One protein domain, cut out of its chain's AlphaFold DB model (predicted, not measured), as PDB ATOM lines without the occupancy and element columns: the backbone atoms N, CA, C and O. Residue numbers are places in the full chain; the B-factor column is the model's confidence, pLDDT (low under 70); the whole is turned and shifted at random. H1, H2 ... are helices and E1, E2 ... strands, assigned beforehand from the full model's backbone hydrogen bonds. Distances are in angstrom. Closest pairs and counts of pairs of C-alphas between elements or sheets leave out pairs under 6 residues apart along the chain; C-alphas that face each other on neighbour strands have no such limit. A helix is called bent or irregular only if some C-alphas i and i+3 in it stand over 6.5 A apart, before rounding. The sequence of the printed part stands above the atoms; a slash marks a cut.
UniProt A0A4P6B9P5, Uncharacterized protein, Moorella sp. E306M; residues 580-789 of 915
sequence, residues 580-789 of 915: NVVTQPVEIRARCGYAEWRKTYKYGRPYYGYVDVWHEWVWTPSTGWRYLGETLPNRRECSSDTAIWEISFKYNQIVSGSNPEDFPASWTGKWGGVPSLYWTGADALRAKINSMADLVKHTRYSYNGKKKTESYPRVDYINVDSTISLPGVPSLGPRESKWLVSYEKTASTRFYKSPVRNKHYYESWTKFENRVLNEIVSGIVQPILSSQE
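This is residues 580 to 789 of the 915 residues of an uncharacterized protein of Moorella sp. E306M (UniProt A0A4P6B9P5). A long, twisted antiparallel sheet of six strands curls round two helices, H1 and H2, which lie side by side on one face, while the hairpin E6 E7 reaches out from the edge at E8 as an arm. The bent tip of the hairpin E1 E2 makes one end of the long axis; residues 659 to 675, with no named element, make the other, near the small pair E5 E9. The printed part has 210 residues, with two named helices and ten named strands in the order E1 E2 E3 E4 E5 H1 E6 E7 E8 E9 E10 H2; the large sheet runs E3 E2 E1 E4 E10 E8. The class is mixed, helices and strands; the whole is loose, with a radius of gyration of the C-alphas of 23.0 A and spans of 79 by 55 by 31 A.

In the large sheet, E1, residues 580 to 602, and E4, residues 643 to 658, are antiparallel neighbours, with N 591 and O 646 2.8 A apart, within hydrogen-bond range. E2, residues 605 to 620, forms a hairpin with E1, with N 600 and O 607 at 2.8 A; E1 bends by 65 degrees at residue 599 and E2 by 70 degrees at residue 609. E3, residues 624 to 631, is an edge strand and forms a hairpin with E2, with N 626 and O 618 at 2.8 A. E1 E2 E3 are a meander, each strand the antiparallel neighbour of the one before, and with E4 a Greek key, the first strand the antiparallel neighbour of the fourth. E10, residues 737 to 753, pairs with E4, with N 747 and O 649 at 2.9 A, and with the other edge strand E8, residues 715 to 719, with N 716 and O 750 at 2.8 A. H1, residues 681 to 692, and H2, residues 765 to 785, are on the same face of this sheet, as two layers, helices on one face of a sheet. They touch at a shallow tilt of 20 degrees, opposite ways, H2 with residues 779 to 785 alone; their closest C-alphas, of Gly 681 and Ile 784, are 5.8 A apart. Every O i to N i+4 pair is within hydrogen-bond range in H1, 15 of 17 in H2; H2 is only just irregular, with C-alphas 779 and 782 6.8 A apart. E6, residues 695 to 701, and E7, residues 707 to 713, form a hairpin, with N 698 and O 710 at 2.8 A; E7 runs on into E8 at 48 degrees. E5, residues 676 to 678, pairs with E9, residues 723 to 725, with N 677 and O 724 at 2.9 A; E9 and E10 are near each other.

E1 begins at C-alpha 580 (146.195, 146.825, 113.420) and is 58.8 A long; E4 is 45.8 A, E10 44.5 A and E2 41.6 A. H2 is 26.8 A long and ends at C-alpha 785 (152.624, 159.605, 111.999).

The two farthest C-alphas, of Arg 605 and Asp 662, are 81.5 A apart. The printed part has no cut; the links E3 to E4, E4 to E5, E9 to E10 and E10 to H2 are long. The mean pLDDT of the printed part is 76.4, and 64 residues are under 70, among them 656 to 677.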
ATOM      1  N   ASN A 580     145.808 145.507 112.916       61.03
ATOM      2  CA  ASN A 580     146.195 146.825 113.420       61.03
ATOM      3  C   ASN A 580     147.196 147.476 112.452       61.03
ATOM      4  O   ASN A 580     147.982 146.776 111.808       61.03
ATOM      5  N   VAL A 581     147.162 148.809 112.319       60.97
ATOM      6  CA  VAL A 581     147.984 149.559 111.351       60.97
ATOM      7  C   VAL A 581     148.845 150.593 112.071       60.97
ATOM      8  O   VAL A 581     148.432 151.723 112.323       60.97
ATOM      9  N   VAL A 582     150.089 150.223 112.354       65.69
ATOM     10  CA  VAL A 582     151.063 151.106 113.000       65.69
ATOM     11  C   VAL A 582     151.743 151.991 111.954       65.69
ATOM     12  O   VAL A 582     152.088 151.533 110.862       65.69
ATOM     13  N   THR A 583     151.960 153.265 112.287       67.62
ATOM     14  CA  THR A 583     152.769 154.183 111.471       67.62
ATOM     15  C   THR A 583     154.026 154.614 112.210       67.62
ATOM     16  O   THR A 583     153.981 154.894 113.405       67.62
ATOM     17  N   GLN A 584     155.144 154.658 111.484       72.75
ATOM     18  CA  GLN A 584     156.443 155.094 111.998       72.75
ATOM     19  C   GLN A 584     157.048 156.137 111.051       72.75
ATOM     20  O   GLN A 584     157.255 155.824 109.874       72.75
ATOM     21  N   PRO A 585     157.394 157.356 111.499       79.19
ATOM     22  CA  PRO A 585     158.018 158.338 110.627       79.19
ATOM     23  C   PRO A 585     159.493 157.977 110.406       79.19
ATOM     24  O   PRO A 585     160.237 157.735 111.352       79.19
ATOM     25  N   VAL A 586     159.928 157.968 109.148       83.94
ATOM     26  CA  VAL A 586     161.305 157.642 108.744       83.94
ATOM     27  C   VAL A 586     162.109 158.925 108.540       83.94
ATOM     28  O   VAL A 586     163.179 159.106 109.119       83.94
ATOM     29  N   GLU A 587     161.583 159.837 107.724       89.44
ATOM     30  CA  GLU A 587     162.231 161.098 107.369       89.44
ATOM     31  C   GLU A 587     161.164 162.131 106.996       89.44
ATOM     32  O   GLU A 587     160.152 161.796 106.381       89.44
ATOM     33  N   ILE A 588     161.378 163.402 107.325       92.94
ATOM     34  CA  ILE A 588     160.530 164.495 106.842       92.94
ATOM     35  C   ILE A 588     161.430 165.565 106.258       92.94
ATOM     36  O   ILE A 588     162.361 166.027 106.914       92.94
ATOM     37  N   ARG A 589     161.152 165.977 105.026       96.69
ATOM     38  CA  ARG A 589     161.858 167.076 104.363       96.69
ATOM     39  C   ARG A 589     160.928 168.265 104.294       96.69
ATOM     40  O   ARG A 589     159.839 168.140 103.744       96.69
ATOM     41  N   ALA A 590     161.357 169.393 104.844       95.75
ATOM     42  CA  ALA A 590     160.649 170.659 104.751       95.75
ATOM     43  C   ALA A 590     161.503 171.659 103.973       95.75
ATOM     44  O   ALA A 590     162.718 171.735 104.163       95.75
ATOM     45  N   ARG A 591     160.857 172.424 103.100       94.56
ATOM     46  CA  ARG A 591     161.487 173.417 102.239       94.56
ATOM     47  C   ARG A 591     160.612 174.667 102.216       94.56
ATOM     48  O   ARG A 591     159.460 174.602 101.799       94.56
ATOM     49  N   CYS A 592     161.135 175.781 102.721       92.75
ATOM     50  CA  CYS A 592     160.398 177.035 102.894       92.75
ATOM     51  C   CYS A 592     160.980 178.114 101.983       92.75
ATOM     52  O   CYS A 592     162.178 178.375 102.050       92.75
ATOM     53  N   GLY A 593     160.146 178.731 101.150       89.31
ATOM     54  CA  GLY A 593     160.514 179.822 100.251       89.31
ATOM     55  C   GLY A 593     159.829 181.128 100.631       89.31
ATOM     56  O   GLY A 593     158.599 181.169 100.694       89.31
ATOM     57  N   TYR A 594     160.588 182.201 100.846       86.81
ATOM     58  CA  TYR A 594     160.047 183.547 101.080       86.81
ATOM     59  C   TYR A 594     161.002 184.645 100.597       86.81
ATOM     60  O   TYR A 594     162.176 184.404 100.323       86.81
ATOM     61  N   ALA A 595     160.487 185.872 100.496       82.62
ATOM     62  CA  ALA A 595     161.264 187.042 100.113       82.62
ATOM     63  C   ALA A 595     161.999 187.641 101.329       82.62
ATOM     64  O   ALA A 595     161.369 188.131 102.270       82.62
ATOM     65  N   GLU A 596     163.334 187.655 101.304       79.94
ATOM     66  CA  GLU A 596     164.169 188.255 102.353       79.94
ATOM     67  C   GLU A 596     164.944 189.471 101.831       79.94
ATOM     68  O   GLU A 596     165.486 189.460 100.725       79.94
ATOM     69  N   TRP A 597     165.028 190.534 102.637       77.50
ATOM     70  CA  TRP A 597     165.842 191.705 102.317       77.50
ATOM     71  C   TRP A 597     167.328 191.405 102.526       77.50
ATOM     72  O   TRP A 597     167.823 191.412 103.655       77.50
ATOM     73  N   ARG A 598     168.065 191.174 101.434       76.69
ATOM     74  CA  ARG A 598     169.502 190.864 101.477       76.69
ATOM     75  C   ARG A 598     170.336 191.865 100.685       76.69
ATOM     76  O   ARG A 598     169.888 192.497  99.727       76.69
ATOM     77  N   LYS A 599     171.608 191.979 101.076       77.38
ATOM     78  CA  LYS A 599     172.642 192.632 100.270       77.38
ATOM     79  C   LYS A 599     173.089 191.659  99.182       77.38
ATOM     80  O   LYS A 599     173.758 190.673  99.466       77.38
ATOM     81  N   THR A 600     172.737 191.958  97.943       72.00
ATOM     82  CA  THR A 600     173.127 191.193  96.751       72.00
ATOM     83  C   THR A 600     174.053 192.028  95.867       72.00
ATOM     84  O   THR A 600     174.362 193.174  96.195       72.00
ATOM     85  N   TYR A 601     174.519 191.476  94.743       67.44
ATOM     86  CA  TYR A 601     175.311 192.219  93.759       67.44
ATOM     87  C   TYR A 601     174.571 192.286  92.417       67.44
ATOM     88  O   TYR A 601     174.427 191.286  91.713       67.44
ATOM     89  N   LYS A 602     174.112 193.485  92.039       63.84
ATOM     90  CA  LYS A 602     173.425 193.760  90.766       63.84
ATOM     91  C   LYS A 602     174.398 194.557  89.890       63.84
ATOM     92  O   LYS A 602     174.783 195.667  90.239       63.84
ATOM     93  N   TYR A 603     174.851 193.958  88.785       72.88
ATOM     94  CA  TYR A 603     175.856 194.534  87.868       72.88
ATOM     95  C   TYR A 603     177.188 194.913  88.550       72.88
ATOM     96  O   TYR A 603     177.709 196.009  88.365       72.88
ATOM     97  N   GLY A 604     177.719 194.021  89.397       70.81
ATOM     98  CA  GLY A 604     178.982 194.241  90.119       70.81
ATOM     99  C   GLY A 604     178.915 195.279  91.249       70.81
ATOM    100  O   GLY A 604     179.919 195.515  91.913       70.81
ATOM    101  N   ARG A 605     177.746 195.881  91.508       68.56
ATOM    102  CA  ARG A 605     177.532 196.843  92.598       68.56
ATOM    103  C   ARG A 605     176.664 196.234  93.703       68.56
ATOM    104  O   ARG A 605     175.737 195.489  93.379       68.56
ATOM    105  N   PRO A 606     176.918 196.553  94.985       73.94
ATOM    106  CA  PRO A 606     176.050 196.125  96.072       73.94
ATOM    107  C   PRO A 606     174.652 196.731  95.896       73.94
ATOM    108  O   PRO A 606     174.498 197.946  95.779       73.94
ATOM    109  N   TYR A 607     173.641 195.871  95.880       76.00
ATOM    110  CA  TYR A 607     172.232 196.210  95.746       76.00
ATOM    111  C   TYR A 607     171.465 195.575  96.903       76.00
ATOM    112  O   TYR A 607     171.549 194.367  97.125       76.00
ATOM    113  N   TYR A 608     170.735 196.392  97.651       76.56
ATOM    114  CA  TYR A 608     169.861 195.927  98.720       76.56
ATOM    115  C   TYR A 608     168.450 195.783  98.156       76.56
ATOM    116  O   TYR A 608     167.937 196.718  97.539       76.56
ATOM    117  N   GLY A 609     167.856 194.608  98.329       73.69
ATOM    118  CA  GLY A 609     166.549 194.286  97.773       73.69
ATOM    119  C   GLY A 609     166.002 192.987  98.348       73.69
ATOM    120  O   GLY A 609     166.733 192.215  98.969       73.69
ATOM    121  N   TYR A 610     164.713 192.751  98.119       74.38
ATOM    122  CA  TYR A 610     164.096 191.461  98.396       74.38
ATOM    123  C   TYR A 610     164.541 190.431  97.356       74.38
ATOM    124  O   TYR A 610     164.466 190.686  96.151       74.38
ATOM    125  N   VAL A 611     164.992 189.274  97.828       75.62
ATOM    126  CA  VAL A 611     165.258 188.090  97.004       75.62
ATOM    127  C   VAL A 611     164.519 186.893  97.568       75.62
ATOM    128  O   VAL A 611     164.403 186.756  98.783       75.62
ATOM    129  N   ASP A 612     164.040 186.023  96.682       80.94
ATOM    130  CA  ASP A 612     163.533 184.716  97.079       80.94
ATOM    131  C   ASP A 612     164.685 183.896  97.676       80.94
ATOM    132  O   ASP A 612     165.713 183.686  97.025       80.94
ATOM    133  N   VAL A 613     164.504 183.430  98.908       85.00
ATOM    134  CA  VAL A 613     165.406 182.504  99.596       85.00
ATOM    135  C   VAL A 613     164.622 181.238  99.900       85.00
ATOM    136  O   VAL A 613     163.490 181.315 100.378       85.00
ATOM    137  N   TRP A 614     165.215 180.081  99.612       90.12
ATOM    138  CA  TRP A 614     164.653 178.776  99.947       90.12
ATOM    139  C   TRP A 614     165.521 178.077 100.987       90.12
ATOM    140  O   TRP A 614     166.653 177.707 100.689       90.12
ATOM    141  N   HIS A 615     164.986 177.887 102.187       93.06
ATOM    142  CA  HIS A 615     165.624 177.154 103.278       93.06
ATOM    143  C   HIS A 615     165.159 175.697 103.292       93.06
ATOM    144  O   HIS A 615     163.978 175.416 103.079       93.06
ATOM    145  N   GLU A 616     166.084 174.770 103.542       95.50
ATOM    146  CA  GLU A 616     165.818 173.329 103.545       95.50
ATOM    147  C   GLU A 616     166.199 172.690 104.883       95.50
ATOM    148  O   GLU A 616     167.293 172.906 105.410       95.50
ATOM    149  N   TRP A 617     165.312 171.849 105.414       95.88
ATOM    150  CA  TRP A 617     165.533 171.071 106.632       95.88
ATOM    151  C   TRP A 617     165.131 169.613 106.432       95.88
ATOM    152  O   TRP A 617     164.198 169.293 105.691       95.88
ATOM    153  N   VAL A 618     165.797 168.728 107.170       94.50
ATOM    154  CA  VAL A 618     165.391 167.331 107.337       94.50
ATOM    155  C   VAL A 618     165.139 167.039 108.810       94.50
ATOM    156  O   VAL A 618     165.934 167.427 109.662       94.50
ATOM    157  N   TRP A 619     164.048 166.348 109.109       90.88
ATOM    158  CA  TRP A 619     163.766 165.762 110.410       90.88
ATOM    159  C   TRP A 619     163.883 164.246 110.315       90.88
ATOM    160  O   TRP A 619     163.391 163.642 109.362       90.88
ATOM    161  N   THR A 620     164.498 163.633 111.321       79.88
ATOM    162  CA  THR A 620     164.417 162.185 111.557       79.88
ATOM    163  C   THR A 620     164.142 161.945 113.043       79.88
ATOM    164  O   THR A 620     164.506 162.808 113.855       79.88
ATOM    165  N   PRO A 621     163.580 160.786 113.438       69.88
ATOM    166  CA  PRO A 621     163.359 160.468 114.850       69.88
ATOM    167  C   PRO A 621     164.635 160.529 115.699       69.88
ATOM    168  O   PRO A 621     164.572 160.870 116.875       69.88
ATOM    169  N   SER A 622     165.798 160.223 115.113       59.12
ATOM    170  CA  SER A 622     167.077 160.164 115.828       59.12
ATOM    171  C   SER A 622     167.808 161.505 115.937       59.12
ATOM    172  O   SER A 622     168.666 161.645 116.806       59.12
ATOM    173  N   THR A 623     167.505 162.484 115.075       67.25
ATOM    174  CA  THR A 623     168.241 163.764 115.013       67.25
ATOM    175  C   THR A 623     167.398 165.000 115.298       67.25
ATOM    176  O   THR A 623     167.961 166.082 115.453       67.25
ATOM    177  N   GLY A 624     166.067 164.890 115.279       81.69
ATOM    178  CA  GLY A 624     165.200 166.061 115.165       81.69
ATOM    179  C   GLY A 624     165.461 166.841 113.868       81.69
ATOM    180  O   GLY A 624     166.018 166.298 112.907       81.69
ATOM    181  N   TRP A 625     165.064 168.119 113.840       86.06
ATOM    182  CA  TRP A 625     165.287 169.014 112.698       86.06
ATOM    183  C   TRP A 625     166.764 169.398 112.554       86.06
ATOM    184  O   TRP A 625     167.343 170.047 113.423       86.06
ATOM    185  N   ARG A 626     167.341 169.087 111.394       91.56
ATOM    186  CA  ARG A 626     168.657 169.540 110.946       91.56
ATOM    187  C   ARG A 626     168.503 170.413 109.703       91.56
ATOM    188  O   ARG A 626     167.951 169.974 108.697       91.56
ATOM    189  N   TYR A 627     169.031 171.631 109.767       93.44
ATOM    190  CA  TYR A 627     169.151 172.518 108.610       93.44
ATOM    191  C   TYR A 627     170.145 171.941 107.593       93.44
ATOM    192  O   TYR A 627     171.231 171.497 107.971       93.44
ATOM    193  N   LEU A 628     169.756 171.917 106.318       91.25
ATOM    194  CA  LEU A 628     170.564 171.407 105.207       91.25
ATOM    195  C   LEU A 628     171.245 172.528 104.413       91.25
ATOM    196  O   LEU A 628     172.319 172.302 103.860       91.25
ATOM    197  N   GLY A 629     170.651 173.723 104.380       90.94
ATOM    198  CA  GLY A 629     171.209 174.895 103.708       90.94
ATOM    199  C   GLY A 629     170.147 175.803 103.090       90.94
ATOM    200  O   GLY A 629     168.944 175.588 103.250       90.94
ATOM    201  N   GLU A 630     170.623 176.811 102.359       91.69
ATOM    202  CA  GLU A 630     169.803 177.746 101.589       91.69
ATOM    203  C   GLU A 630     170.084 177.643 100.085       91.69
ATOM    204  O   GLU A 630     171.214 177.398  99.661       91.69
ATOM    205  N   THR A 631     169.060 177.884  99.265       87.50
ATOM    206  CA  THR A 631     169.185 178.045  97.813       87.50
ATOM    207  C   THR A 631     168.605 179.386  97.361       87.50
ATOM    208  O   THR A 631     167.530 179.806  97.791       87.50
ATOM    209  N   LEU A 632     169.340 180.075  96.482       80.31
ATOM    210  CA  LEU A 632     168.980 181.379  95.919       80.31
ATOM    211  C   LEU A 632     168.619 181.209  94.430       80.31
ATOM    212  O   LEU A 632     169.525 181.146  93.594       80.31
ATOM    213  N   PRO A 633     167.330 181.084  94.059       68.75
ATOM    214  CA  PRO A 633     166.921 180.967  92.662       68.75
ATOM    215  C   PRO A 633     167.289 182.214  91.839       68.75
ATOM    216  O   PRO A 633     167.271 183.350  92.314       68.75
ATOM    217  N   ASN A 634     167.594 182.003  90.557       56.22
ATOM    218  CA  ASN A 634     167.996 183.075  89.646       56.22
ATOM    219  C   ASN A 634     166.853 184.074  89.381       56.22
ATOM    220  O   ASN A 634     166.001 183.841  88.529       56.22
ATOM    221  N   ARG A 635     166.911 185.224  90.069       54.41
ATOM    222  CA  ARG A 635     166.159 186.471  89.814       54.41
ATOM    223  C   ARG A 635     164.653 186.309  89.535       54.41
ATOM    224  O   ARG A 635     164.212 186.356  88.385       54.41
ATOM    225  N   ARG A 636     163.851 186.409  90.596       53.16
ATOM    226  CA  ARG A 636     162.620 187.215  90.559       53.16
ATOM    227  C   ARG A 636     162.629 188.209  91.718       53.16
ATOM    228  O   ARG A 636     163.033 187.876  92.824       53.16
ATOM    229  N   GLU A 637     162.234 189.447  91.434       51.31
ATOM    230  CA  GLU A 637     161.906 190.430  92.468       51.31
ATOM    231  C   GLU A 637     160.484 190.097  92.927       51.31
ATOM    232  O   GLU A 637     159.514 190.394  92.228       51.31
ATOM    233  N   CYS A 638     160.372 189.378  94.043       46.59
ATOM    234  CA  CYS A 638     159.103 188.884  94.566       46.59
ATOM    235  C   CYS A 638     158.642 189.748  95.748       46.59
ATOM    236  O   CYS A 638     159.444 190.133  96.598       46.59
ATOM    237  N   SER A 639     157.350 190.080  95.796       50.72
ATOM    238  CA  SER A 639     156.787 191.068  96.730       50.72
ATOM    239  C   SER A 639     155.786 190.472  97.727       50.72
ATOM    240  O   SER A 639     154.856 191.163  98.147       50.72
ATOM    241  N   SER A 640     155.894 189.180  98.050       59.69
ATOM    242  CA  SER A 640     154.939 188.493  98.924       59.69
ATOM    243  C   SER A 640     155.466 188.303 100.344       59.69
ATOM    244  O   SER A 640     156.415 187.556 100.560       59.69
ATOM    245  N   ASP A 641     154.746 188.857 101.322       70.56
ATOM    246  CA  ASP A 641     154.936 188.614 102.763       70.56
ATOM    247  C   ASP A 641     154.543 187.185 103.217       70.56
ATOM    248  O   ASP A 641     154.347 186.938 104.406       70.56
ATOM    249  N   THR A 642     154.351 186.251 102.285       81.00
ATOM    250  CA  THR A 642     153.834 184.903 102.537       81.00
ATOM    251  C   THR A 642     154.897 183.882 102.170       81.00
ATOM    252  O   THR A 642     155.390 183.902 101.044       81.00
ATOM    253  N   ALA A 643     155.202 182.966 103.089       88.06
ATOM    254  CA  ALA A 643     156.115 181.867 102.822       88.06
ATOM    255  C   ALA A 643     155.393 180.681 102.167       88.06
ATOM    256  O   ALA A 643     154.246 180.370 102.505       88.06
ATOM    257  N   ILE A 644     156.083 180.010 101.250       91.56
ATOM    258  CA  ILE A 644     155.651 178.780 100.584       91.56
ATOM    259  C   ILE A 644     156.360 177.608 101.257       91.56
ATOM    260  O   ILE A 644     157.585 177.564 101.259       91.56
ATOM    261  N   TRP A 645     155.608 176.655 101.795       93.94
ATOM    262  CA  TRP A 645     156.130 175.442 102.417       93.94
ATOM    263  C   TRP A 645     155.862 174.237 101.520       93.94
ATOM    264  O   TRP A 645     154.708 173.913 101.247       93.94
ATOM    265  N   GLU A 646     156.923 173.560 101.099       95.38
ATOM    266  CA  GLU A 646     156.896 172.234 100.479       95.38
ATOM    267  C   GLU A 646     157.355 171.218 101.532       95.38
ATOM    268  O   GLU A 646     158.432 171.371 102.113       95.38
ATOM    269  N   ILE A 647     156.539 170.200 101.818       95.81
ATOM    270  CA  ILE A 647     156.866 169.167 102.809       95.81
ATOM    271  C   ILE A 647     156.645 167.784 102.208       95.81
ATOM    272  O   ILE A 647     155.596 167.517 101.623       95.81
ATOM    273  N   SER A 648     157.619 166.898 102.396       96.31
ATOM    274  CA  SER A 648     157.499 165.464 102.140       96.31
ATOM    275  C   SER A 648     157.639 164.698 103.453       96.31
ATOM    276  O   SER A 648     158.605 164.913 104.187       96.31
ATOM    277  N   PHE A 649     156.686 163.816 103.740       93.50
ATOM    278  CA  PHE A 649     156.687 162.914 104.887       93.50
ATOM    279  C   PHE A 649     156.936 161.497 104.387       93.50
ATOM    280  O   PHE A 649     156.122 160.957 103.640       93.50
ATOM    281  N   LYS A 650     158.028 160.883 104.826       92.94
ATOM    282  CA  LYS A 650     158.368 159.490 104.561       92.94
ATOM    283  C   LYS A 650     158.115 158.677 105.829       92.94
ATOM    284  O   LYS A 650     158.643 159.023 106.887       92.94
ATOM    285  N   TYR A 651     157.309 157.627 105.744       87.50
ATOM    286  CA  TYR A 651     156.885 156.832 106.900       87.50
ATOM    287  C   TYR A 651     156.638 155.374 106.510       87.50
ATOM    288  O   TYR A 651     156.260 155.086 105.377       87.50
ATOM    289  N   ASN A 652     156.829 154.459 107.455       82.75
ATOM    290  CA  ASN A 652     156.436 153.065 107.301       82.75
ATOM    291  C   ASN A 652     154.994 152.883 107.789       82.75
ATOM    292  O   ASN A 652     154.606 153.461 108.803       82.75
ATOM    293  N   GLN A 653     154.226 152.063 107.079       79.62
ATOM    294  CA  GLN A 653     152.949 151.500 107.507       79.62
ATOM    295  C   GLN A 653     153.141 150.007 107.747       79.62
ATOM    296  O   GLN A 653     153.451 149.261 106.817       79.62
ATOM    297  N   ILE A 654     152.959 149.577 108.989       72.31
ATOM    298  CA  ILE A 654     153.112 148.193 109.427       72.31
ATOM    299  C   ILE A 654     151.722 147.650 109.733       72.31
ATOM    300  O   ILE A 654     150.994 148.237 110.528       72.31
ATOM    301  N   VAL A 655     151.368 146.521 109.125       70.00
ATOM    302  CA  VAL A 655     150.142 145.794 109.451       70.00
ATOM    303  C   VAL A 655     150.511 144.603 110.320       70.00
ATOM    304  O   VAL A 655     151.235 143.703 109.880       70.00
ATOM    305  N   SER A 656     150.003 144.585 111.543       64.25
ATOM    306  CA  SER A 656     150.025 143.423 112.428       64.25
ATOM    307  C   SER A 656     148.626 142.821 112.530       64.25
ATOM    308  O   SER A 656     147.638 143.406 112.084       64.25
ATOM    309  N   GLY A 657     148.532 141.628 113.102       59.34
ATOM    310  CA  GLY A 657     147.264 141.074 113.541       59.34
ATOM    311  C   GLY A 657     147.430 140.274 114.822       59.34
ATOM    312  O   GLY A 657     148.503 139.720 115.079       59.34
ATOM    313  N   SER A 658     146.362 140.211 115.613       54.91
ATOM    314  CA  SER A 658     146.289 139.423 116.841       54.91
ATOM    315  C   SER A 658     145.004 138.609 116.858       54.91
ATOM    316  O   SER A 658     143.926 139.164 116.669       54.91
ATOM    317  N   ASN A 659     145.119 137.300 117.061       61.34
ATOM    318  CA  ASN A 659     144.001 136.393 117.258       61.34
ATOM    319  C   ASN A 659     144.035 135.884 118.705       61.34
ATOM    320  O   ASN A 659     144.937 135.116 119.027       61.34
ATOM    321  N   PRO A 660     143.099 136.288 119.574       50.50
ATOM    322  CA  PRO A 660     142.988 135.777 120.941       50.50
ATOM    323  C   PRO A 660     142.251 134.424 121.020       50.50
ATOM    324  O   PRO A 660     142.375 133.715 122.022       50.50
ATOM    325  N   GLU A 661     141.517 134.047 119.969       55.19
ATOM    326  CA  GLU A 661     140.646 132.872 119.940       55.19
ATOM    327  C   GLU A 661     141.418 131.559 119.730       55.19
ATOM    328  O   GLU A 661     142.568 131.536 119.273       55.19
ATOM    329  N   ASP A 662     140.792 130.430 120.072       56.38
ATOM    330  CA  ASP A 662     141.381 129.089 119.948       56.38
ATOM    331  C   ASP A 662     141.169 128.417 118.573       56.38
ATOM    332  O   ASP A 662     141.639 127.298 118.343       56.38
ATOM    333  N   PHE A 663     140.566 129.134 117.623       53.44
ATOM    334  CA  PHE A 663     140.398 128.746 116.221       53.44
ATOM    335  C   PHE A 663     141.156 129.698 115.271       53.44
ATOM    336  O   PHE A 663     141.398 130.855 115.616       53.44
ATOM    337  N   PRO A 664     141.576 129.245 114.071       60.44
ATOM    338  CA  PRO A 664     142.249 130.101 113.093       60.44
ATOM    339  C   PRO A 664     141.292 131.114 112.443       60.44
ATOM    340  O   PRO A 664     140.112 130.832 112.243       60.44
ATOM    341  N   ALA A 665     141.829 132.264 112.035       58.25
ATOM    342  CA  ALA A 665     141.098 133.364 111.407       58.25
ATOM    343  C   ALA A 665     141.740 133.801 110.076       58.25
ATOM    344  O   ALA A 665     142.946 133.642 109.877       58.25
ATOM    345  N   SER A 666     140.955 134.386 109.167       63.81
ATOM    346  CA  SER A 666     141.448 134.990 107.918       63.81
ATOM    347  C   SER A 666     140.510 136.079 107.401       63.81
ATOM    348  O   SER A 666     139.295 135.926 107.516       63.81
ATOM    349  N   TRP A 667     141.047 137.130 106.772       63.69
ATOM    350  CA  TRP A 667     140.260 138.261 106.259       63.69
ATOM    351  C   TRP A 667     140.306 138.310 104.733       63.69
ATOM    352  O   TRP A 667     141.372 138.463 104.140       63.69
ATOM    353  N   THR A 668     139.146 138.226 104.088       50.12
ATOM    354  CA  THR A 668     139.000 138.294 102.627       50.12
ATOM    355  C   THR A 668     138.271 139.561 102.194       50.12
ATOM    356  O   THR A 668     137.432 140.086 102.925       50.12
ATOM    357  N   GLY A 669     138.536 140.031 100.974       48.38
ATOM    358  CA  GLY A 669     137.733 141.079 100.342       48.38
ATOM    359  C   GLY A 669     136.276 140.647 100.103       48.38
ATOM    360  O   GLY A 669     135.972 139.456 100.020       48.38
ATOM    361  N   LYS A 670     135.378 141.632  99.938       40.34
ATOM    362  CA  LYS A 670     133.911 141.467  99.797       40.34
ATOM    363  C   LYS A 670     133.463 140.471  98.711       40.34
ATOM    364  O   LYS A 670     132.374 139.920  98.812       40.34
ATOM    365  N   TRP A 671     134.292 140.241  97.694       40.06
ATOM    366  CA  TRP A 671     134.012 139.359  96.554       40.06
ATOM    367  C   TRP A 671     135.010 138.194  96.438       40.06
ATOM    368  O   TRP A 671     135.191 137.623  95.366       40.06
ATOM    369  N   GLY A 672     135.681 137.857  97.545       46.50
ATOM    370  CA  GLY A 672     136.864 137.001  97.550       46.50
ATOM    371  C   GLY A 672     138.135 137.767  97.165       46.50
ATOM    372  O   GLY A 672     138.090 138.863  96.608       46.50
ATOM    373  N   GLY A 673     139.291 137.189  97.495       59.31
ATOM    374  CA  GLY A 673     140.599 137.806  97.266       59.31
ATOM    375  C   GLY A 673     141.121 138.629  98.447       59.31
ATOM    376  O   GLY A 673     140.598 138.575  99.562       59.31
ATOM    377  N   VAL A 674     142.209 139.354  98.195       65.00
ATOM    378  CA  VAL A 674     142.992 140.066  99.212       65.00
ATOM    379  C   VAL A 674     142.316 141.390  99.594       65.00
ATOM    380  O   VAL A 674     141.991 142.164  98.693       65.00
ATOM    381  N   PRO A 675     142.092 141.689 100.888       62.78
ATOM    382  CA  PRO A 675     141.521 142.969 101.289       62.78
ATOM    383  C   PRO A 675     142.552 144.106 101.187       62.78
ATOM    384  O   PRO A 675     143.731 143.933 101.501       62.78
ATOM    385  N   SER A 676     142.077 145.291 100.801       65.88
ATOM    386  CA  SER A 676     142.799 146.559 100.963       65.88
ATOM    387  C   SER A 676     142.338 147.226 102.256       65.88
ATOM    388  O   SER A 676     141.134 147.377 102.464       65.88
ATOM    389  N   LEU A 677     143.271 147.638 103.115       65.44
ATOM    390  CA  LEU A 677     142.955 148.348 104.357       65.44
ATOM    391  C   LEU A 677     142.953 149.867 104.128       65.44
ATOM    392  O   LEU A 677     143.727 150.380 103.315       65.44
ATOM    393  N   TYR A 678     142.105 150.583 104.868       72.44
ATOM    394  CA  TYR A 678     142.078 152.046 104.890       72.44
ATOM    395  C   TYR A 678     142.943 152.584 106.033       72.44
ATOM    396  O   TYR A 678     142.799 152.147 107.175       72.44
ATOM    397  N   TRP A 679     143.810 153.555 105.752       74.56
ATOM    398  CA  TRP A 679     144.570 154.258 106.785       74.56
ATOM    399  C   TRP A 679     143.859 155.553 107.191       74.56
ATOM    400  O   TRP A 679     143.989 156.582 106.528       74.56
ATOM    401  N   THR A 680     143.151 155.519 108.321       64.44
ATOM    402  CA  THR A 680     142.411 156.668 108.883       64.44
ATOM    403  C   THR A 680     143.299 157.880 109.192       64.44
ATOM    404  O   THR A 680     142.859 159.024 109.068       64.44
ATOM    405  N   GLY A 681     144.584 157.659 109.492       72.69
ATOM    406  CA  GLY A 681     145.567 158.734 109.662       72.69
ATOM    407  C   GLY A 681     145.779 159.593 108.408       72.69
ATOM    408  O   GLY A 681     146.239 160.729 108.528       72.69
ATOM    409  N   ALA A 682     145.379 159.123 107.219       78.25
ATOM    410  CA  ALA A 682     145.459 159.906 105.989       78.25
ATOM    411  C   ALA A 682     144.590 161.172 106.033       78.25
ATOM    412  O   ALA A 682     145.034 162.240 105.607       78.25
ATOM    413  N   ASP A 683     143.374 161.077 106.574       78.69
ATOM    414  CA  ASP A 683     142.465 162.223 106.676       78.69
ATOM    415  C   ASP A 683     142.848 163.152 107.816       78.69
ATOM    416  O   ASP A 683     142.824 164.370 107.637       78.69
ATOM    417  N   ALA A 684     143.310 162.603 108.943       80.12
ATOM    418  CA  ALA A 684     143.909 163.397 110.010       80.12
ATOM    419  C   ALA A 684     145.100 164.219 109.480       80.12
ATOM    420  O   ALA A 684     145.187 165.423 109.736       80.12
ATOM    421  N   LEU A 685     145.973 163.606 108.667       85.31
ATOM    422  CA  LEU A 685     147.107 164.267 108.018       85.31
ATOM    423  C   LEU A 685     146.643 165.380 107.064       85.31
ATOM    424  O   LEU A 685     147.100 166.520 107.187       85.31
ATOM    425  N   ARG A 686     145.693 165.088 106.160       87.75
ATOM    426  CA  ARG A 686     145.097 166.075 105.233       87.75
ATOM    427  C   ARG A 686     144.466 167.251 105.988       87.75
ATOM    428  O   ARG A 686     144.739 168.411 105.670       87.75
ATOM    429  N   ALA A 687     143.650 166.977 107.005       85.38
ATOM    430  CA  ALA A 687     142.973 167.985 107.818       85.38
ATOM    431  C   ALA A 687     143.969 168.855 108.597       85.38
ATOM    432  O   ALA A 687     143.838 170.083 108.624       85.38
ATOM    433  N   LYS A 688     145.007 168.245 109.180       88.00
ATOM    434  CA  LYS A 688     146.020 168.979 109.937       88.00
ATOM    435  C   LYS A 688     146.854 169.891 109.045       88.00
ATOM    436  O   LYS A 688     147.018 171.062 109.390       88.00
ATOM    437  N   ILE A 689     147.300 169.406 107.887       86.56
ATOM    438  CA  ILE A 689     147.998 170.217 106.879       86.56
ATOM    439  C   ILE A 689     147.122 171.401 106.436       86.56
ATOM    440  O   ILE A 689     147.588 172.540 106.444       86.56
ATOM    441  N   ASN A 690     145.835 171.172 106.146       88.25
ATOM    442  CA  ASN A 690     144.892 172.249 105.827       88.25
ATOM    443  C   ASN A 690     144.781 173.290 106.958       88.25
ATOM    444  O   ASN A 690     144.762 174.489 106.683       88.25
ATOM    445  N   SER A 691     144.759 172.860 108.227       87.94
ATOM    446  CA  SER A 691     144.698 173.768 109.387       87.94
ATOM    447  C   SER A 691     145.954 174.630 109.580       87.94
ATOM    448  O   SER A 691     145.891 175.669 110.235       87.94
ATOM    449  N   MET A 692     147.094 174.216 109.014       87.62
ATOM    450  CA  MET A 692     148.352 174.955 109.102       87.62
ATOM    451  C   MET A 692     148.464 176.095 108.083       87.62
ATOM    452  O   MET A 692     149.320 176.959 108.274       87.62
ATOM    453  N   ALA A 693     147.664 176.099 107.015       90.50
ATOM    454  CA  ALA A 693     147.781 177.054 105.917       90.50
ATOM    455  C   ALA A 693     147.062 178.390 106.187       90.50
ATOM    456  O   ALA A 693     146.063 178.454 106.905       90.50
ATOM    457  N   ASP A 694     147.535 179.466 105.551       88.31
ATOM    458  CA  ASP A 694     146.853 180.763 105.540       88.31
ATOM    459  C   ASP A 694     145.459 180.653 104.909       88.31
ATOM    460  O   ASP A 694     145.272 179.990 103.890       88.31
ATOM    461  N   LEU A 695     144.483 181.386 105.445       87.31
ATOM    462  CA  LEU A 695     143.136 181.445 104.880       87.31
ATOM    463  C   LEU A 695     143.003 182.546 103.815       87.31
ATOM    464  O   LEU A 695     143.069 183.740 104.122       87.31
ATOM    465  N   VAL A 696     142.723 182.159 102.569       82.81
ATOM    466  CA  VAL A 696     142.361 183.075 101.475       82.81
ATOM    467  C   VAL A 696     140.850 183.281 101.448       82.81
ATOM    468  O   VAL A 696     140.070 182.335 101.359       82.81
ATOM    469  N   LYS A 697     140.427 184.549 101.481       82.69
ATOM    470  CA  LYS A 697     139.017 184.941 101.374       82.69
ATOM    471  C   LYS A 697     138.572 184.959  99.914       82.69
ATOM    472  O   LYS A 697     138.848 185.921  99.197       82.69
ATOM    473  N   HIS A 698     137.816 183.952  99.493       74.00
ATOM    474  CA  HIS A 698     137.110 183.979  98.218       74.00
ATOM    475  C   HIS A 698     135.744 184.650  98.411       74.00
ATOM    476  O   HIS A 698     134.858 184.141  99.095       74.00
ATOM    477  N   THR A 699     135.545 185.809  97.785       77.88
ATOM    478  CA  THR A 699     134.198 186.374  97.624       77.88
ATOM    479  C   THR A 699     133.511 185.688  96.448       77.88
ATOM    480  O   THR A 699     134.079 185.647  95.359       77.88
ATOM    481  N   ARG A 700     132.287 185.196  96.635       74.06
ATOM    482  CA  ARG A 700     131.360 184.860  95.546       74.06
ATOM    483  C   ARG A 700     130.083 185.681  95.714       74.06
ATOM    484  O   ARG A 700     129.603 185.893  96.827       74.06
ATOM    485  N   TYR A 701     129.533 186.154  94.604       67.88
ATOM    486  CA  TYR A 701     128.190 186.727  94.585       67.88
ATOM    487  C   TYR A 701     127.207 185.569  94.423       67.88
ATOM    488  O   TYR A 701     127.361 184.763  93.506       67.88
ATOM    489  N   SER A 702     126.237 185.437  95.330       62.09
ATOM    490  CA  SER A 702     125.150 184.480  95.126       62.09
ATOM    491  C   SER A 702     124.231 184.956  93.998       62.09
ATOM    492  O   SER A 702     124.213 186.141  93.664       62.09
ATOM    493  N   TYR A 703     123.419 184.046  93.456       59.53
ATOM    494  CA  TYR A 703     122.444 184.351  92.400       59.53
ATOM    495  C   TYR A 703     121.469 185.488  92.783       59.53
ATOM    496  O   TYR A 703     120.970 186.205  91.924       59.53
ATOM    497  N   ASN A 704     121.281 185.729  94.088       73.69
ATOM    498  CA  ASN A 704     120.428 186.787  94.638       73.69
ATOM    499  C   ASN A 704     121.225 188.067  94.993       73.69
ATOM    500  O   ASN A 704     120.819 188.825  95.874       73.69
ATOM    501  N   GLY A 705     122.414 188.265  94.413       70.25
ATOM    502  CA  GLY A 705     123.278 189.435  94.626       70.25
ATOM    503  C   GLY A 705     123.962 189.524  95.999       70.25
ATOM    504  O   GLY A 705     124.762 190.434  96.230       70.25
ATOM    505  N   LYS A 706     123.701 188.594  96.930       67.19
ATOM    506  CA  LYS A 706     124.302 188.622  98.273       67.19
ATOM    507  C   LYS A 706     125.759 188.153  98.221       67.19
ATOM    508  O   LYS A 706     126.061 187.048  97.771       67.19
ATOM    509  N   LYS A 707     126.666 188.991  98.726       79.38
ATOM    510  CA  LYS A 707     128.108 188.720  98.814       79.38
ATOM    511  C   LYS A 707     128.390 187.660  99.890       79.38
ATOM    512  O   LYS A 707     128.389 187.987 101.076       79.38
ATOM    513  N   LYS A 708     128.671 186.412  99.502       74.00
ATOM    514  CA  LYS A 708     129.176 185.376 100.417       74.00
ATOM    515  C   LYS A 708     130.705 185.405 100.371       74.00
ATOM    516  O   LYS A 708     131.294 185.333  99.297       74.00
ATOM    517  N   THR A 709     131.355 185.579 101.519       79.38
ATOM    518  CA  THR A 709     132.820 185.503 101.620       79.38
ATOM    519  C   THR A 709     133.173 184.249 102.394       79.38
ATOM    520  O   THR A 709     132.830 184.142 103.568       79.38
ATOM    521  N   GLU A 710     133.833 183.314 101.728       78.50
ATOM    522  CA  GLU A 710     134.265 182.037 102.291       78.50
ATOM    523  C   GLU A 710     135.790 182.040 102.396       78.50
ATOM    524  O   GLU A 710     136.483 182.588 101.536       78.50
ATOM    525  N   SER A 711     136.315 181.484 103.484       82.81
ATOM    526  CA  SER A 711     137.753 181.413 103.746       82.81
ATOM    527  C   SER A 711     138.229 179.993 103.475       82.81
ATOM    528  O   SER A 711     137.743 179.068 104.120       82.81
ATOM    529  N   TYR A 712     139.175 179.827 102.554       82.62
ATOM    530  CA  TYR A 712     139.738 178.529 102.180       82.62
ATOM    531  C   TYR A 712     141.230 178.470 102.533       82.62
ATOM    532  O   TYR A 712     141.918 179.477 102.341       82.62
ATOM    533  N   PRO A 713     141.750 177.334 103.030       85.94
ATOM    534  CA  PRO A 713     143.178 177.176 103.278       85.94
ATOM    535  C   PRO A 713     143.953 177.258 101.959       85.94
ATOM    536  O   PRO A 713     143.573 176.664 100.949       85.94
ATOM    537  N   ARG A 714     145.039 178.030 101.952       89.25
ATOM    538  CA  ARG A 714     145.875 178.264 100.775       89.25
ATOM    539  C   ARG A 714     146.866 177.111 100.629       89.25
ATOM    540  O   ARG A 714     147.983 177.160 101.146       89.25
ATOM    541  N   VAL A 715     146.426 176.074  99.930       89.88
ATOM    542  CA  VAL A 715     147.162 174.831  99.684       89.88
ATOM    543  C   VAL A 715     147.166 174.559  98.180       89.88
ATOM    544  O   VAL A 715     146.111 174.620  97.554       89.88
ATOM    545  N   ASP A 716     148.339 174.295  97.599       88.50
ATOM    546  CA  ASP A 716     148.475 173.947  96.176       88.50
ATOM    547  C   ASP A 716     148.131 172.465  95.942       88.50
ATOM    548  O   ASP A 716     147.453 172.136  94.971       88.50
ATOM    549  N   TYR A 717     148.583 171.564  96.826       91.25
ATOM    550  CA  TYR A 717     148.225 170.139  96.811       91.25
ATOM    551  C   TYR A 717     148.490 169.457  98.162       91.25
ATOM    552  O   TYR A 717     149.373 169.879  98.911       91.25
ATOM    553  N   ILE A 718     147.775 168.353  98.419       90.38
ATOM    554  CA  ILE A 718     148.068 167.369  99.473       90.38
ATOM    555  C   ILE A 718     147.936 165.970  98.856       90.38
ATOM    556  O   ILE A 718     146.830 165.517  98.573       90.38
ATOM    557  N   ASN A 719     149.056 165.280  98.663       92.62
ATOM    558  CA  ASN A 719     149.101 163.901  98.190       92.62
ATOM    559  C   ASN A 719     149.342 162.984  99.392       92.62
ATOM    560  O   ASN A 719     150.425 162.991  99.974       92.62
ATOM    561  N   VAL A 720     148.331 162.196  99.755       89.50
ATOM    562  CA  VAL A 720     148.416 161.164 100.795       89.50
ATOM    563  C   VAL A 720     147.692 159.932 100.276       89.50
ATOM    564  O   VAL A 720     146.499 160.017  99.973       89.50
ATOM    565  N   ASP A 721     148.401 158.813 100.187       85.50
ATOM    566  CA  ASP A 721     147.805 157.508  99.916       85.50
ATOM    567  C   ASP A 721     147.144 156.976 101.194       85.50
ATOM    568  O   ASP A 721     147.796 156.792 102.224       85.50
ATOM    569  N   SER A 722     145.831 156.773 101.126       79.38
ATOM    570  CA  SER A 722     145.000 156.268 102.219       79.38
ATOM    571  C   SER A 722     144.783 154.752 102.161       79.38
ATOM    572  O   SER A 722     144.006 154.226 102.956       79.38
ATOM    573  N   THR A 723     145.442 154.040 101.241       79.25
ATOM    574  CA  THR A 723     145.210 152.613 100.981       79.25
ATOM    575  C   THR A 723     146.432 151.737 101.253       79.25
ATOM    576  O   THR A 723     147.577 152.070 100.927       79.25
ATOM    577  N   ILE A 724     146.181 150.570 101.845       76.12
ATOM    578  CA  ILE A 724     147.186 149.546 102.132       76.12
ATOM    579  C   ILE A 724     146.735 148.245 101.475       76.12
ATOM    580  O   ILE A 724     145.932 147.496 102.028       76.12
ATOM    581  N   SER A 725     147.237 147.983 100.272       79.50
ATOM    582  CA  SER A 725     147.069 146.688  99.612       79.50
ATOM    583  C   SER A 725     147.898 145.645 100.353       79.50
ATOM    584  O   SER A 725     149.105 145.823 100.473       79.50
ATOM    585  N   LEU A 726     147.286 144.568 100.844       74.12
ATOM    586  CA  LEU A 726     148.036 143.451 101.425       74.12
ATOM    587  C   LEU A 726     148.627 142.555 100.310       74.12
ATOM    588  O   LEU A 726     148.105 142.545  99.193       74.12
ATOM    589  N   PRO A 727     149.699 141.783 100.575       76.94
ATOM    590  CA  PRO A 727     150.329 140.924  99.563       76.94
ATOM    591  C   PRO A 727     149.592 139.587  99.350       76.94
ATOM    592  O   PRO A 727     149.870 138.865  98.398       76.94
ATOM    593  N   GLY A 728     148.668 139.241 100.246       78.62
ATOM    594  CA  GLY A 728     147.895 138.003 100.254       78.62
ATOM    595  C   GLY A 728     146.779 138.089 101.294       78.62
ATOM    596  O   GLY A 728     146.759 139.028 102.087       78.62
ATOM    597  N   VAL A 729     145.855 137.124 101.294       72.75
ATOM    598  CA  VAL A 729     144.807 137.012 102.323       72.75
ATOM    599  C   VAL A 729     145.494 136.851 103.686       72.75
ATOM    600  O   VAL A 729     146.145 135.823 103.894       72.75
ATOM    601  N   PRO A 730     145.409 137.832 104.605       67.69
ATOM    602  CA  PRO A 730     145.983 137.677 105.930       67.69
ATOM    603  C   PRO A 730     145.245 136.563 106.673       67.69
ATOM    604  O   PRO A 730     144.031 136.393 106.539       67.69
ATOM    605  N   SER A 731     145.989 135.812 107.475       73.31
ATOM    606  CA  SER A 731     145.463 134.750 108.326       73.31
ATOM    607  C   SER A 731     146.243 134.680 109.630       73.31
ATOM    608  O   SER A 731     147.425 135.028 109.660       73.31
ATOM    609  N   LEU A 732     145.594 134.222 110.698       59.97
ATOM    610  CA  LEU A 732     146.198 133.953 112.001       59.97
ATOM    611  C   LEU A 732     145.803 132.554 112.478       59.97
ATOM    612  O   LEU A 732     144.654 132.141 112.324       59.97
ATOM    613  N   GLY A 733     146.744 131.824 113.066       63.66
ATOM    614  CA  GLY A 733     146.452 130.602 113.813       63.66
ATOM    615  C   GLY A 733     145.740 130.891 115.145       63.66
ATOM    616  O   GLY A 733     145.633 132.054 115.545       63.66
ATOM    617  N   PRO A 734     145.272 129.849 115.854       63.53
ATOM    618  CA  PRO A 734     144.807 129.960 117.235       63.53
ATOM    619  C   PRO A 734     145.820 130.681 118.129       63.53
ATOM    620  O   PRO A 734     146.996 130.303 118.144       63.53
ATOM    621  N   ARG A 735     145.370 131.679 118.895       60.38
ATOM    622  CA  ARG A 735     146.197 132.440 119.855       60.38
ATOM    623  C   ARG A 735     147.484 133.034 119.251       60.38
ATOM    624  O   ARG A 735     148.495 133.175 119.944       60.38
ATOM    625  N   GLU A 736     147.470 133.335 117.950       59.59
ATOM    626  CA  GLU A 736     148.612 133.874 117.209       59.59
ATOM    627  C   GLU A 736     148.527 135.400 117.079       59.59
ATOM    628  O   GLU A 736     147.543 135.937 116.577       59.59
ATOM    629  N   SER A 737     149.613 136.094 117.422       59.62
ATOM    630  CA  SER A 737     149.841 137.491 117.040       59.62
ATOM    631  C   SER A 737     151.079 137.565 116.146       59.62
ATOM    632  O   SER A 737     152.126 137.021 116.510       59.62
ATOM    633  N   LYS A 738     150.993 138.223 114.981       62.06
ATOM    634  CA  LYS A 738     152.139 138.376 114.065       62.06
ATOM    635  C   LYS A 738     152.090 139.642 113.219       62.06
ATOM    636  O   LYS A 738     151.051 140.274 113.048       62.06
ATOM    637  N   TRP A 739     153.242 139.975 112.651       65.19
ATOM    638  CA  TRP A 739     153.374 140.986 111.609       65.19
ATOM    639  C   TRP A 739     152.981 140.365 110.268       65.19
ATOM    640  O   TRP A 739     153.409 139.255 109.952       65.19
ATOM    641  N   LEU A 740     152.168 141.072 109.492       68.69
ATOM    642  CA  LEU A 740     151.639 140.592 108.216       68.69
ATOM    643  C   LEU A 740     152.361 141.245 107.038       68.69
ATOM    644  O   LEU A 740     152.717 140.554 106.086       68.69
ATOM    645  N   VAL A 741     152.608 142.557 107.107       78.12
ATOM    646  CA  VAL A 741     153.390 143.289 106.100       78.12
ATOM    647  C   VAL A 741     153.898 144.630 106.642       78.12
ATOM    648  O   VAL A 741     153.347 145.170 107.597       78.12
ATOM    649  N   SER A 742     154.947 145.174 106.025       81.25
ATOM    650  CA  SER A 742     155.417 146.546 106.231       81.25
ATOM    651  C   SER A 742     155.649 147.213 104.877       81.25
ATOM    652  O   SER A 742     156.230 146.599 103.979       81.25
ATOM    653  N   TYR A 743     155.188 148.454 104.728       81.69
ATOM    654  CA  TYR A 743     155.303 149.250 103.509       81.69
ATOM    655  C   TYR A 743     155.898 150.620 103.801       81.69
ATOM    656  O   TYR A 743     155.387 151.362 104.635       81.69
ATOM    657  N   GLU A 744     156.920 151.000 103.043       87.88
ATOM    658  CA  GLU A 744     157.383 152.382 102.995       87.88
ATOM    659  C   GLU A 744     156.408 153.217 102.143       87.88
ATOM    660  O   GLU A 744     156.109 152.874 100.997       87.88
ATOM    661  N   LYS A 745     155.898 154.315 102.702       89.81
ATOM    662  CA  LYS A 745     154.988 155.263 102.047       89.81
ATOM    663  C   LYS A 745     155.568 156.672 102.090       89.81
ATOM    664  O   LYS A 745     156.429 157.010 102.904       89.81
ATOM    665  N   THR A 746     155.082 157.518 101.187       91.44
ATOM    666  CA  THR A 746     155.417 158.942 101.145       91.44
ATOM    667  C   THR A 746     154.151 159.764 100.948       91.44
ATOM    668  O   THR A 746     153.364 159.484 100.045       91.44
ATOM    669  N   ALA A 747     153.985 160.803 101.760       92.19
ATOM    670  CA  ALA A 747     153.014 161.869 101.552       92.19
ATOM    671  C   ALA A 747     153.744 163.163 101.175       92.19
ATOM    672  O   ALA A 747     154.863 163.401 101.629       92.19
ATOM    673  N   SER A 748     153.117 164.027 100.380       94.12
ATOM    674  CA  SER A 748     153.685 165.327 100.013       94.12
ATOM    675  C   SER A 748     152.633 166.425 100.000       94.12
ATOM    676  O   SER A 748     151.489 166.209  99.609       94.12
ATOM    677  N   THR A 749     153.010 167.624 100.425       95.12
ATOM    678  CA  THR A 749     152.121 168.787 100.460       95.12
ATOM    679  C   THR A 749     152.858 170.056 100.075       95.12
ATOM    680  O   THR A 749     154.051 170.205 100.350       95.12
ATOM    681  N   ARG A 750     152.115 171.012  99.518       94.44
ATOM    682  CA  ARG A 750     152.579 172.382  99.325       94.44
ATOM    683  C   ARG A 750     151.516 173.372  99.780       94.44
ATOM    684  O   ARG A 750     150.409 173.370  99.248       94.44
ATOM    685  N   PHE A 751     151.841 174.215 100.755       93.44
ATOM    686  CA  PHE A 751     150.923 175.210 101.314       93.44
ATOM    687  C   PHE A 751     151.613 176.546 101.582       93.44
ATOM    688  O   PHE A 751     152.832 176.665 101.517       93.44
ATOM    689  N   TYR A 752     150.817 177.565 101.884       91.88
ATOM    690  CA  TYR A 752     151.298 178.914 102.152       91.88
ATOM    691  C   TYR A 752     151.009 179.281 103.603       91.88
ATOM    692  O   TYR A 752     149.911 179.012 104.093       91.88
ATOM    693  N   LYS A 753     151.969 179.909 104.282       90.00
ATOM    694  CA  LYS A 753     151.781 180.427 105.641       90.00
ATOM    695  C   LYS A 753     152.532 181.740 105.824       90.00
ATOM    696  O   LYS A 753     153.669 181.868 105.370       90.00
ATOM    697  N   SER A 754     151.922 182.706 106.497       86.75
ATOM    698  CA  SER A 754     152.510 184.028 106.726       86.75
ATOM    699  C   SER A 754     153.007 184.183 108.176       86.75
ATOM    700  O   SER A 754     152.430 183.595 109.100       86.75
ATOM    701  N   PRO A 755     154.066 184.981 108.420       83.62
ATOM    702  CA  PRO A 755     154.476 185.366 109.768       83.62
ATOM    703  C   PRO A 755     153.364 186.160 110.461       83.62
ATOM    704  O   PRO A 755     152.591 186.880 109.817       83.62
ATOM    705  N   VAL A 756     153.261 186.040 111.788       78.19
ATOM    706  CA  VAL A 756     152.177 186.709 112.525       78.19
ATOM    707  C   VAL A 756     152.398 188.223 112.518       78.19
ATOM    708  O   VAL A 756     153.320 188.744 113.143       78.19
ATOM    709  N   ARG A 757     151.501 188.934 111.825       72.38
ATOM    710  CA  ARG A 757     151.397 190.397 111.833       72.38
ATOM    711  C   ARG A 757     150.483 190.859 112.966       72.38
ATOM    712  O   ARG A 757     149.266 190.926 112.798       72.38
ATOM    713  N   ASN A 758     151.069 191.246 114.095       60.75
ATOM    714  CA  ASN A 758     150.376 192.076 115.082       60.75
ATOM    715  C   ASN A 758     150.602 193.561 114.761       60.75
ATOM    716  O   ASN A 758     151.640 193.923 114.213       60.75
ATOM    717  N   LYS A 759     149.660 194.439 115.145       54.00
ATOM    718  CA  LYS A 759     149.659 195.884 114.804       54.00
ATOM    719  C   LYS A 759     150.958 196.654 115.112       54.00
ATOM    720  O   LYS A 759     151.135 197.743 114.576       54.00
ATOM    721  N   HIS A 760     151.836 196.117 115.960       47.62
ATOM    722  CA  HIS A 760     153.067 196.774 116.409       47.62
ATOM    723  C   HIS A 760     154.346 195.933 116.255       47.62
ATOM    724  O   HIS A 760     155.422 196.461 116.507       47.62
ATOM    725  N   TYR A 761     154.260 194.660 115.846       62.09
ATOM    726  CA  TYR A 761     155.431 193.778 115.730       62.09
ATOM    727  C   TYR A 761     155.285 192.777 114.582       62.09
ATOM    728  O   TYR A 761     154.263 192.098 114.461       62.09
ATOM    729  N   TYR A 762     156.357 192.659 113.799       72.62
ATOM    730  CA  TYR A 762     156.591 191.553 112.877       72.62
ATOM    731  C   TYR A 762     157.358 190.446 113.597       72.62
ATOM    732  O   TYR A 762     158.346 190.699 114.286       72.62
ATOM    733  N   GLU A 763     156.910 189.211 113.417       83.69
ATOM    734  CA  GLU A 763     157.688 188.027 113.759       83.69
ATOM    735  C   GLU A 763     158.894 187.895 112.813       83.69
ATOM    736  O   GLU A 763     158.751 188.068 111.604       83.69
ATOM    737  N   SER A 764     160.086 187.605 113.345       84.94
ATOM    738  CA  SER A 764     161.268 187.354 112.513       84.94
ATOM    739  C   SER A 764     161.149 186.017 111.784       84.94
ATOM    740  O   SER A 764     160.596 185.062 112.337       84.94
ATOM    741  N   TRP A 765     161.716 185.919 110.577       84.88
ATOM    742  CA  TRP A 765     161.655 184.699 109.766       84.88
ATOM    743  C   TRP A 765     162.133 183.458 110.529       84.88
ATOM    744  O   TRP A 765     161.373 182.507 110.644       84.88
ATOM    745  N   THR A 766     163.275 183.517 111.217       85.50
ATOM    746  CA  THR A 766     163.776 182.407 112.053       85.50
ATOM    747  C   THR A 766     162.801 181.978 113.159       85.50
ATOM    748  O   THR A 766     162.715 180.799 113.501       85.50
ATOM    749  N   LYS A 767     162.045 182.914 113.752       87.38
ATOM    750  CA  LYS A 767     161.038 182.586 114.776       87.38
ATOM    751  C   LYS A 767     159.794 181.959 114.145       87.38
ATOM    752  O   LYS A 767     159.261 180.994 114.690       87.38
ATOM    753  N   PHE A 768     159.370 182.484 112.997       89.75
ATOM    754  CA  PHE A 768     158.289 181.930 112.188       89.75
ATOM    755  C   PHE A 768     158.599 180.495 111.731       89.75
ATOM    756  O   PHE A 768     157.794 179.600 111.974       89.75
ATOM    757  N   GLU A 769     159.776 180.259 111.152       90.69
ATOM    758  CA  GLU A 769     160.240 178.942 110.700       90.69
ATOM    759  C   GLU A 769     160.255 177.933 111.841       90.69
ATOM    760  O   GLU A 769     159.590 176.905 111.753       90.69
ATOM    761  N   ASN A 770     160.925 178.256 112.952       89.50
ATOM    762  CA  ASN A 770     160.974 177.379 114.121       89.50
ATOM    763  C   ASN A 770     159.574 177.066 114.668       89.50
ATOM    764  O   ASN A 770     159.322 175.938 115.087       89.50
ATOM    765  N   ARG A 771     158.631 178.021 114.629       92.31
ATOM    766  CA  ARG A 771     157.236 177.746 114.997       92.31
ATOM    767  C   ARG A 771     156.597 176.734 114.049       92.31
ATOM    768  O   ARG A 771     155.979 175.798 114.540       92.31
ATOM    769  N   VAL A 772     156.738 176.896 112.732       91.06
ATOM    770  CA  VAL A 772     156.141 175.971 111.750       91.06
ATOM    771  C   VAL A 772     156.785 174.584 111.830       91.06
ATOM    772  O   VAL A 772     156.068 173.591 111.864       91.06
ATOM    773  N   LEU A 773     158.109 174.499 111.960       92.81
ATOM    774  CA  LEU A 773     158.847 173.246 112.162       92.81
ATOM    775  C   LEU A 773     158.416 172.516 113.449       92.81
ATOM    776  O   LEU A 773     158.229 171.296 113.436       92.81
ATOM    777  N   ASN A 774     158.177 173.248 114.539       87.44
ATOM    778  CA  ASN A 774     157.636 172.683 115.779       87.44
ATOM    779  C   ASN A 774     156.155 172.283 115.653       87.44
ATOM    780  O   ASN A 774     155.743 171.276 116.223       87.44
ATOM    781  N   GLU A 775     155.353 173.040 114.902       89.62
ATOM    782  CA  GLU A 775     153.939 172.752 114.621       89.62
ATOM    783  C   GLU A 775     153.775 171.513 113.727       89.62
ATOM    784  O   GLU A 775     152.832 170.748 113.919       89.62
ATOM    785  N   ILE A 776     154.722 171.251 112.817       89.12
ATOM    786  CA  ILE A 776     154.810 169.986 112.075       89.12
ATOM    787  C   ILE A 776     155.062 168.830 113.052       89.12
ATOM    788  O   ILE A 776     154.313 167.858 113.046       89.12
ATOM    789  N   VAL A 777     156.068 168.926 113.928       81.88
ATOM    790  CA  VAL A 777     156.418 167.826 114.850       81.88
ATOM    791  C   VAL A 777     155.303 167.542 115.860       81.88
ATOM    792  O   VAL A 777     154.809 166.419 115.927       81.88
ATOM    793  N   SER A 778     154.865 168.563 116.594       77.31
ATOM    794  CA  SER A 778     153.825 168.442 117.630       77.31
ATOM    795  C   SER A 778     152.416 168.232 117.075       77.31
ATOM    796  O   SER A 778     151.559 167.665 117.747       77.31
ATOM    797  N   GLY A 779     152.154 168.709 115.857       78.50
ATOM    798  CA  GLY A 779     150.831 168.688 115.251       78.50
ATOM    799  C   GLY A 779     150.595 167.552 114.262       78.50
ATOM    800  O   GLY A 779     149.443 167.162 114.111       78.50
ATOM    801  N   ILE A 780     151.636 167.044 113.593       84.56
ATOM    802  CA  ILE A 780     151.542 165.984 112.576       84.56
ATOM    803  C   ILE A 780     152.353 164.755 112.980       84.56
ATOM    804  O   ILE A 780     151.827 163.648 112.984       84.56
ATOM    805  N   VAL A 781     153.632 164.927 113.315       76.44
ATOM    806  CA  VAL A 781     154.530 163.777 113.493       76.44
ATOM    807  C   VAL A 781     154.115 162.945 114.698       76.44
ATOM    808  O   VAL A 781     153.739 161.791 114.533       76.44
ATOM    809  N   GLN A 782     154.088 163.558 115.882       71.06
ATOM    810  CA  GLN A 782     153.719 162.880 117.126       71.06
ATOM    811  C   GLN A 782     152.275 162.320 117.121       71.06
ATOM    812  O   GLN A 782     152.116 161.151 117.465       71.06
ATOM    813  N   PRO A 783     151.222 163.076 116.731       66.12
ATOM    814  CA  PRO A 783     149.837 162.613 116.881       66.12
ATOM    815  C   PRO A 783     149.229 161.887 115.668       66.12
ATOM    816  O   PRO A 783     148.088 161.451 115.781       66.12
ATOM    817  N   ILE A 784     149.904 161.834 114.508       72.62
ATOM    818  CA  ILE A 784     149.345 161.234 113.272       72.62
ATOM    819  C   ILE A 784     150.308 160.239 112.604       72.62
ATOM    820  O   ILE A 784     149.848 159.247 112.043       72.62
ATOM    821  N   LEU A 785     151.626 160.486 112.634       74.31
ATOM    822  CA  LEU A 785     152.624 159.605 111.999       74.31
ATOM    823  C   LEU A 785     153.359 158.675 112.976       74.31
ATOM    824  O   LEU A 785     154.033 157.760 112.518       74.31
ATOM    825  N   SER A 786     153.255 158.922 114.285       63.28
ATOM    826  CA  SER A 786     153.856 158.140 115.383       63.28
ATOM    827  C   SER A 786     152.799 157.501 116.296       63.28
ATOM    828  O   SER A 786     153.060 157.238 117.468       63.28
ATOM    829  N   SER A 787     151.576 157.317 115.796       51.38
ATOM    830  CA  SER A 787     150.396 157.053 116.622       51.38
ATOM    831  C   SER A 787     149.636 155.796 116.193       51.38
ATOM    832  O   SER A 787     148.624 155.894 115.499       51.38
ATOM    833  N   GLN A 788     150.098 154.628 116.647       46.97
ATOM    834  CA  GLN A 788     149.255 153.489 117.052       46.97
ATOM    835  C   GLN A 788     150.119 152.430 117.767       46.97
ATOM    836  O   GLN A 788     151.191 152.095 117.286       46.97
ATOM    837  N   GLU A 789     149.656 151.944 118.924       44.59
ATOM    838  CA  GLU A 789     150.114 150.740 119.658       44.59
ATOM    839  C   GLU A 789     151.587 150.614 120.101       44.59
ATOM    840  O   GLU A 789     151.949 149.609 120.713       44.59
TER     841      GLU A 789